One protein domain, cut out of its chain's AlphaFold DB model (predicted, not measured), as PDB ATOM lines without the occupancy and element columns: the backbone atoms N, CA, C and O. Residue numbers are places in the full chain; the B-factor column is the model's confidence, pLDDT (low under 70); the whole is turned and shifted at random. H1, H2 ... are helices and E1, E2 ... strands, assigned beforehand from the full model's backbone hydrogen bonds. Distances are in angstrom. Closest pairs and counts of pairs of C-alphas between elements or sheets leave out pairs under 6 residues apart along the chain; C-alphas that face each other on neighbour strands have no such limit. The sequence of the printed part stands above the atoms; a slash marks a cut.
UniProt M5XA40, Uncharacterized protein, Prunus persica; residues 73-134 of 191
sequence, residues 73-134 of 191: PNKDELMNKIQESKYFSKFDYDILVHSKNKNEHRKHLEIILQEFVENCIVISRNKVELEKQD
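This is residues 73 to 134 of the 191 residues of an uncharacterized protein of Prunus persica (UniProt M5XA40). One long helix, H2, covers one face of a three-stranded antiparallel sheet, making two layers; a short helix, H1, only grazes the sheet with residues 81 to 83, and residues 73 to 80 stick out. The printed part has 62 residues with named elements H1, E1, E2, H2, E3; the sheet runs E2 E1 E3. The class is mixed, and the whole is compact, with radius of gyration of the C-alphas 12.1 A and spans 32 by 26 by 20 A.

H1, residues 75 to 83, begins at C-alpha 75 (135.589, 149.087, 155.365). E1 is residues 87 to 91 and E2 95 to 99, each 13.6 A long. H2, residues 102 to 118, is 24.5 A long. E3, residues 128 to 132, ends at C-alpha 132 (150.029, 154.896, 169.967).

H1 and H2 are apart. E1 and E2 form a hairpin, with N 89 and O 97 within hydrogen-bond range at 2.9 A. For E1 and E3, antiparallel, N 90 and O 129 are within range at 2.8 A. H2 is over E2 and E1, height over the sheet 9.7 A; its closest C-alphas to E2 are His 105 and Ser 99, 5.2 A. E2, H2, E3 make a split strand-helix-strand unit, E1 between the strands, with a right-handed crossover. In H1 and H2 every O i to N i+4 pair is within range.

The printed part has no cut and no long link. Residues 93, 125 to 127 and 133 to 134 have pLDDT under 70.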
ATOM      1  N   PRO A  73     130.017 153.155 156.829       78.56
ATOM      2  CA  PRO A  73     131.074 153.463 155.881       78.56
ATOM      3  C   PRO A  73     131.739 152.175 155.385       78.56
ATOM      4  O   PRO A  73     131.900 151.207 156.138       78.56
ATOM      5  N   ASN A  74     132.135 152.159 154.108       81.69
ATOM      6  CA  ASN A  74     132.816 151.005 153.536       81.69
ATOM      7  C   ASN A  74     134.133 150.764 154.291       81.69
ATOM      8  O   ASN A  74     134.918 151.685 154.529       81.69
ATOM      9  N   LYS A  75     134.385 149.505 154.652       76.56
ATOM     10  CA  LYS A  75     135.589 149.087 155.365       76.56
ATOM     11  C   LYS A  75     136.862 149.525 154.641       76.56
ATOM     12  O   LYS A  75     137.785 149.983 155.307       76.56
ATOM     13  N   ASP A  76     136.921 149.397 153.319       76.50
ATOM     14  CA  ASP A  76     138.135 149.733 152.564       76.50
ATOM     15  C   ASP A  76     138.408 151.243 152.579       76.50
ATOM     16  O   ASP A  76     139.545 151.675 152.751       76.50
ATOM     17  N   GLU A  77     137.352 152.056 152.522       77.62
ATOM     18  CA  GLU A  77     137.453 153.513 152.632       77.62
ATOM     19  C   GLU A  77     137.943 153.947 154.023       77.62
ATOM     20  O   GLU A  77     138.821 154.805 154.139       77.62
ATOM     21  N   LEU A  78     137.431 153.314 155.086       76.69
ATOM     22  CA  LEU A  78     137.910 153.535 156.454       76.69
ATOM     23  C   LEU A  78     139.385 153.150 156.598       76.69
ATOM     24  O   LEU A  78     140.161 153.891 157.195       76.69
ATOM     25  N   MET A  79     139.787 152.007 156.035       73.44
ATOM     26  CA  MET A  79     141.172 151.541 156.109       73.44
ATOM     27  C   MET A  79     142.135 152.484 155.385       73.44
ATOM     28  O   MET A  79     143.196 152.775 155.933       73.44
ATOM     29  N   ASN A  80     141.755 153.009 154.216       75.38
ATOM     30  CA  ASN A  80     142.571 153.975 153.478       75.38
ATOM     31  C   ASN A  80     142.774 155.273 154.278       75.38
ATOM     32  O   ASN A  80     143.900 155.751 154.398       75.38
ATOM     33  N   LYS A  81     141.717 155.795 154.919       74.56
ATOM     34  CA  LYS A  81     141.799 156.992 155.782       74.56
ATOM     35  C   LYS A  81     142.699 156.780 157.006       74.56
ATOM     36  O   LYS A  81     143.449 157.674 157.402       74.56
ATOM     37  N   ILE A  82     142.641 155.590 157.600       76.69
ATOM     38  CA  ILE A  82     143.442 155.221 158.775       76.69
ATOM     39  C   ILE A  82     144.916 155.017 158.391       76.69
ATOM     40  O   ILE A  82     145.794 155.395 159.162       76.69
ATOM     41  N   GLN A  83     145.201 154.461 157.209       70.75
ATOM     42  CA  GLN A  83     146.564 154.142 156.765       70.75
ATOM     43  C   GLN A  83     147.468 155.379 156.644       70.75
ATOM     44  O   GLN A  83     148.673 155.276 156.856       70.75
ATOM     45  N   GLU A  84     146.909 156.548 156.340       73.12
ATOM     46  CA  GLU A  84     147.683 157.792 156.235       73.12
ATOM     47  C   GLU A  84     148.005 158.444 157.591       73.12
ATOM     48  O   GLU A  84     148.719 159.447 157.645       73.12
ATOM     49  N   SER A  85     147.451 157.923 158.688       78.19
ATOM     50  CA  SER A  85     147.579 158.510 160.024       78.19
ATOM     51  C   SER A  85     148.746 157.899 160.803       78.19
ATOM     52  O   SER A  85     149.079 156.729 160.638       78.19
ATOM     53  N   LYS A  86     149.373 158.702 161.672       77.62
ATOM     54  CA  LYS A  86     150.539 158.293 162.479       77.62
ATOM     55  C   LYS A  86     150.211 158.102 163.956       77.62
ATOM     56  O   LYS A  86     150.916 157.375 164.638       77.62
ATOM     57  N   TYR A  87     149.174 158.770 164.450       82.06
ATOM     58  CA  TYR A  87     148.789 158.753 165.858       82.06
ATOM     59  C   TYR A  87     147.407 158.141 166.007       82.06
ATOM     60  O   TYR A  87     146.471 158.573 165.331       82.06
ATOM     61  N   PHE A  88     147.290 157.170 166.909       82.62
ATOM     62  CA  PHE A  88     146.058 156.443 167.176       82.62
ATOM     63  C   PHE A  88     145.748 156.437 168.670       82.62
ATOM     64  O   PHE A  88     146.612 156.146 169.498       82.62
ATOM     65  N   SER A  89     144.488 156.697 169.002       84.38
ATOM     66  CA  SER A  89     143.947 156.521 170.345       84.38
ATOM     67  C   SER A  89     142.642 155.752 170.261       84.38
ATOM     68  O   SER A  89     141.793 156.027 169.417       84.38
ATOM     69  N   LYS A  90     142.488 154.768 171.134       83.94
ATOM     70  CA  LYS A  90     141.343 153.876 171.177       83.94
ATOM     71  C   LYS A  90     140.621 154.048 172.503       83.94
ATOM     72  O   LYS A  90     141.231 153.921 173.565       83.94
ATOM     73  N   PHE A  91     139.318 154.288 172.420       81.31
ATOM     74  CA  PHE A  91     138.424 154.348 173.566       81.31
ATOM     75  C   PHE A  91     137.442 153.180 173.475       81.31
ATOM     76  O   PHE A  91     136.675 153.064 172.518       81.31
ATOM     77  N   ASP A  92     137.492 152.286 174.465       76.19
ATOM     78  CA  ASP A  92     136.689 151.061 174.480       76.19
ATOM     79  C   ASP A  92     136.851 150.232 173.179       76.19
ATOM     80  O   ASP A  92     137.947 150.157 172.619       76.19
ATOM     81  N   TYR A  93     135.825 149.498 172.729       62.56
ATOM     82  CA  TYR A  93     135.913 148.648 171.530       62.56
ATOM     83  C   TYR A  93     135.487 149.344 170.234       62.56
ATOM     84  O   TYR A  93     135.799 148.818 169.163       62.56
ATOM     85  N   ASP A  94     134.845 150.510 170.329       72.00
ATOM     86  CA  ASP A  94     134.038 151.053 169.232       72.00
ATOM     87  C   ASP A  94     134.511 152.431 168.739       72.00
ATOM     88  O   ASP A  94     134.134 152.837 167.643       72.00
ATOM     89  N   ILE A  95     135.376 153.132 169.486       81.19
ATOM     90  CA  ILE A  95     135.850 154.474 169.118       81.19
ATOM     91  C   ILE A  95     137.358 154.444 168.860       81.19
ATOM     92  O   ILE A  95     138.161 154.113 169.737       81.19
ATOM     93  N   LEU A  96     137.747 154.821 167.641       84.12
ATOM     94  CA  LEU A  96     139.136 154.986 167.226       84.12
ATOM     95  C   LEU A  96     139.345 156.410 166.712       84.12
ATOM     96  O   LEU A  96     138.740 156.818 165.726       84.12
ATOM     97  N   VAL A  97     140.251 157.132 167.355       85.56
ATOM     98  CA  VAL A  97     140.684 158.470 166.958       85.56
ATOM     99  C   VAL A  97     142.023 158.339 166.259       85.56
ATOM    100  O   VAL A  97     142.949 157.735 166.804       85.56
ATOM    101  N   HIS A  98     142.143 158.906 165.062       85.81
ATOM    102  CA  HIS A  98     143.378 158.873 164.288       85.81
ATOM    103  C   HIS A  98     143.750 160.268 163.781       85.81
ATOM    104  O   HIS A  98     142.882 161.100 163.522       85.81
ATOM    105  N   SER A  99     145.046 160.573 163.692       86.44
ATOM    106  CA  SER A  99     145.526 161.864 163.171       86.44
ATOM    107  C   SER A  99     146.924 161.746 162.558       86.44
ATOM    108  O   SER A  99     147.702 160.848 162.896       86.44
ATOM    109  N   LYS A 100     147.263 162.668 161.649       84.75
ATOM    110  CA  LYS A 100     148.577 162.706 160.981       84.75
ATOM    111  C   LYS A 100     149.649 163.333 161.878       84.75
ATOM    112  O   LYS A 100     150.776 162.840 161.928       84.75
ATOM    113  N   ASN A 101     149.274 164.367 162.633       87.12
ATOM    114  CA  ASN A 101     150.175 165.164 163.465       87.12
ATOM    115  C   ASN A 101     149.866 165.019 164.962       87.12
ATOM    116  O   ASN A 101     148.710 164.884 165.356       87.12
ATOM    117  N   LYS A 102     150.892 165.138 165.818       84.25
ATOM    118  CA  LYS A 102     150.737 165.036 167.282       84.25
ATOM    119  C   LYS A 102     149.854 166.146 167.862       84.25
ATOM    120  O   LYS A 102     148.976 165.878 168.673       84.25
ATOM    121  N   ASN A 103     150.076 167.389 167.434       87.25
ATOM    122  CA  ASN A 103     149.342 168.548 167.954       87.25
ATOM    123  C   ASN A 103     147.857 168.498 167.577       87.25
ATOM    124  O   ASN A 103     146.999 168.805 168.395       87.25
ATOM    125  N   GLU A 104     147.561 168.069 166.351       88.19
ATOM    126  CA  GLU A 104     146.197 167.844 165.873       88.19
ATOM    127  C   GLU A 104     145.522 166.710 166.654       88.19
ATOM    128  O   GLU A 104     144.401 166.869 167.126       88.19
ATOM    129  N   HIS A 105     146.245 165.609 166.887       87.94
ATOM    130  CA  HIS A 105     145.733 164.491 167.671       87.94
ATOM    131  C   HIS A 105     145.306 164.921 169.076       87.94
ATOM    132  O   HIS A 105     144.222 164.564 169.523       87.94
ATOM    133  N   ARG A 106     146.121 165.736 169.754       87.12
ATOM    134  CA  ARG A 106     145.794 166.242 171.095       87.12
ATOM    135  C   ARG A 106     144.528 167.096 171.095       87.12
ATOM    136  O   ARG A 106     143.694 166.895 171.966       87.12
ATOM    137  N   LYS A 107     144.349 167.963 170.091       90.31
ATOM    138  CA  LYS A 107     143.115 168.751 169.931       90.31
ATOM    139  C   LYS A 107     141.889 167.861 169.716       90.31
ATOM    140  O   LYS A 107     140.859 168.081 170.340       90.31
ATOM    141  N   HIS A 108     141.998 166.830 168.876       88.69
ATOM    142  CA  HIS A 108     140.902 165.878 168.670       88.69
ATOM    143  C   HIS A 108     140.546 165.115 169.948       88.69
ATOM    144  O   HIS A 108     139.369 164.934 170.241       88.69
ATOM    145  N   LEU A 109     141.547 164.686 170.722       88.56
ATOM    146  CA  LEU A 109     141.304 164.021 172.002       88.56
ATOM    147  C   LEU A 109     140.636 164.954 173.007       88.56
ATOM    148  O   LEU A 109     139.741 164.513 173.713       88.56
ATOM    149  N   GLU A 110     141.044 166.218 173.062       88.31
ATOM    150  CA  GLU A 110     140.453 167.212 173.957       88.31
ATOM    151  C   GLU A 110     138.961 167.412 173.671       88.31
ATOM    152  O   GLU A 110     138.148 167.263 174.578       88.31
ATOM    153  N   ILE A 111     138.597 167.613 172.400       88.56
ATOM    154  CA  ILE A 111     137.196 167.746 171.971       88.56
ATOM    155  C   ILE A 111     136.395 166.491 172.331       88.56
ATOM    156  O   ILE A 111     135.317 166.575 172.906       88.56
ATOM    157  N   ILE A 112     136.931 165.307 172.026       87.31
ATOM    158  CA  ILE A 112     136.230 164.039 172.265       87.31
ATOM    159  C   ILE A 112     136.046 163.773 173.762       87.31
ATOM    160  O   ILE A 112     134.983 163.331 174.189       87.31
ATOM    161  N   LEU A 113     137.070 164.041 174.573       84.50
ATOM    162  CA  LEU A 113     136.984 163.879 176.023       84.50
ATOM    163  C   LEU A 113     135.995 164.868 176.637       84.50
ATOM    164  O   LEU A 113     135.269 164.487 177.554       84.50
ATOM    165  N   GLN A 114     135.939 166.098 176.126       85.69
ATOM    166  CA  GLN A 114     134.944 167.078 176.540       85.69
ATOM    167  C   GLN A 114     133.526 166.590 176.216       85.69
ATOM    168  O   GLN A 114     132.686 166.532 177.111       85.69
ATOM    169  N   GLU A 115     133.292 166.111 174.992       84.06
ATOM    170  CA  GLU A 115     132.000 165.559 174.568       84.06
ATOM    171  C   GLU A 115     131.564 164.367 175.438       84.06
ATOM    172  O   GLU A 115     130.385 164.194 175.753       84.06
ATOM    173  N   PHE A 116     132.513 163.531 175.869       84.56
ATOM    174  CA  PHE A 116     132.223 162.419 176.771       84.56
ATOM    175  C   PHE A 116     131.785 162.881 178.157       84.56
ATOM    176  O   PHE A 116     130.905 162.256 178.750       84.56
ATOM    177  N   VAL A 117     132.368 163.960 178.676       81.00
ATOM    178  CA  VAL A 117     131.952 164.542 179.956       81.00
ATOM    179  C   VAL A 117     130.565 165.162 179.824       81.00
ATOM    180  O   VAL A 117     129.702 164.886 180.656       81.00
ATOM    181  N   GLU A 118     130.329 165.928 178.759       81.19
ATOM    182  CA  GLU A 118     129.048 166.596 178.502       81.19
ATOM    183  C   GLU A 118     127.899 165.589 178.345       81.19
ATOM    184  O   GLU A 118     126.852 165.730 178.978       81.19
ATOM    185  N   ASN A 119     128.123 164.500 177.603       79.81
ATOM    186  CA  ASN A 119     127.127 163.440 177.406       79.81
ATOM    187  C   ASN A 119     127.147 162.346 178.483       79.81
ATOM    188  O   ASN A 119     126.470 161.325 178.339       79.81
ATOM    189  N   CYS A 120     127.910 162.529 179.565       74.19
ATOM    190  CA  CYS A 120     128.007 161.573 180.672       74.19
ATOM    191  C   CYS A 120     128.394 160.145 180.222       74.19
ATOM    192  O   CYS A 120     127.926 159.145 180.778       74.19
ATOM    193  N   ILE A 121     129.263 160.034 179.214       78.44
ATOM    194  CA  ILE A 121     129.781 158.765 178.702       78.44
ATOM    195  C   ILE A 121     130.895 158.276 179.629       78.44
ATOM    196  O   ILE A 121     131.974 158.860 179.727       78.44
ATOM    197  N   VAL A 122     130.643 157.158 180.312       72.44
ATOM    198  CA  VAL A 122     131.604 156.563 181.246       72.44
ATOM    199  C   VAL A 122     132.538 155.612 180.505       72.44
ATOM    200  O   VAL A 122     132.130 154.535 180.071       72.44
ATOM    201  N   ILE A 123     133.816 155.978 180.425       75.44
ATOM    202  CA  ILE A 123     134.849 155.168 179.777       75.44
ATOM    203  C   ILE A 123     135.585 154.310 180.804       75.44
ATOM    204  O   ILE A 123     135.983 154.760 181.881       75.44
ATOM    205  N   SER A 124     135.830 153.049 180.452       74.38
ATOM    206  CA  SER A 124     136.632 152.153 181.286       74.38
ATOM    207  C   SER A 124     138.128 152.424 181.108       74.38
ATOM    208  O   SER A 124     138.682 152.073 180.071       74.38
ATOM    209  N   ARG A 125     138.819 152.926 182.145       66.44
ATOM    210  CA  ARG A 125     140.279 153.188 182.118       66.44
ATOM    211  C   ARG A 125     141.107 152.007 181.581       66.44
ATOM    212  O   ARG A 125     142.002 152.199 180.772       66.44
ATOM    213  N   ASN A 126     140.741 150.775 181.944       67.12
ATOM    214  CA  ASN A 126     141.431 149.547 181.510       67.12
ATOM    215  C   ASN A 126     141.294 149.224 180.011       67.12
ATOM    216  O   ASN A 126     141.887 148.258 179.538       67.12
ATOM    217  N   LYS A 127     140.449 149.952 179.283       69.88
ATOM    218  CA  LYS A 127     140.167 149.737 177.859       69.88
ATOM    219  C   LYS A 127     140.510 150.960 177.009       69.88
ATOM    220  O   LYS A 127     140.107 151.018 175.850       69.88
ATOM    221  N   VAL A 128     141.219 151.926 177.587       78.44
ATOM    222  CA  VAL A 128     141.690 153.115 176.883       78.44
ATOM    223  C   VAL A 128     143.160 152.941 176.556       78.44
ATOM    224  O   VAL A 128     143.964 152.601 177.422       78.44
ATOM    225  N   GLU A 129     143.514 153.209 175.308       81.44
ATOM    226  CA  GLU A 129     144.899 153.246 174.858       81.44
ATOM    227  C   GLU A 129     145.132 154.543 174.090       81.44
ATOM    228  O   GLU A 129     144.471 154.789 173.086       81.44
ATOM    229  N   LEU A 130     146.050 155.382 174.573       81.69
ATOM    230  CA  LEU A 130     146.282 156.726 174.035       81.69
ATOM    231  C   LEU A 130     147.630 156.829 173.319       81.69
ATOM    232  O   LEU A 130     148.592 156.154 173.693       81.69
ATOM    233  N   GLU A 131     147.674 157.718 172.324       75.56
ATOM    234  CA  GLU A 131     148.880 158.193 171.627       75.56
ATOM    235  C   GLU A 131     149.813 157.070 171.123       75.56
ATOM    236  O   GLU A 131     151.039 157.173 171.192       75.56
ATOM    237  N   LYS A 132     149.252 155.980 170.589       77.19
ATOM    238  CA  LYS A 132     150.029 154.896 169.967       77.19
ATOM    239  C   LYS A 132     150.490 155.315 168.568       77.19
ATOM    240  O   LYS A 132     149.698 155.858 167.800       77.19
ATOM    241  N   GLN A 133     151.756 155.050 168.233       66.56
ATOM    242  CA  GLN A 133     152.393 155.513 166.988       66.56
ATOM    243  C   GLN A 133     152.502 154.456 165.871       66.56
ATOM    244  O   GLN A 133     153.081 154.740 164.828       66.56
ATOM    245  N   ASP A 134     151.894 153.274 166.026       58.81
ATOM    246  CA  ASP A 134     152.035 152.177 165.060       58.81
ATOM    247  C   ASP A 134     150.695 151.657 164.523       58.81
ATOM    248  O   ASP A 134     149.824 151.223 165.277       58.81
TER     249      ASP A 134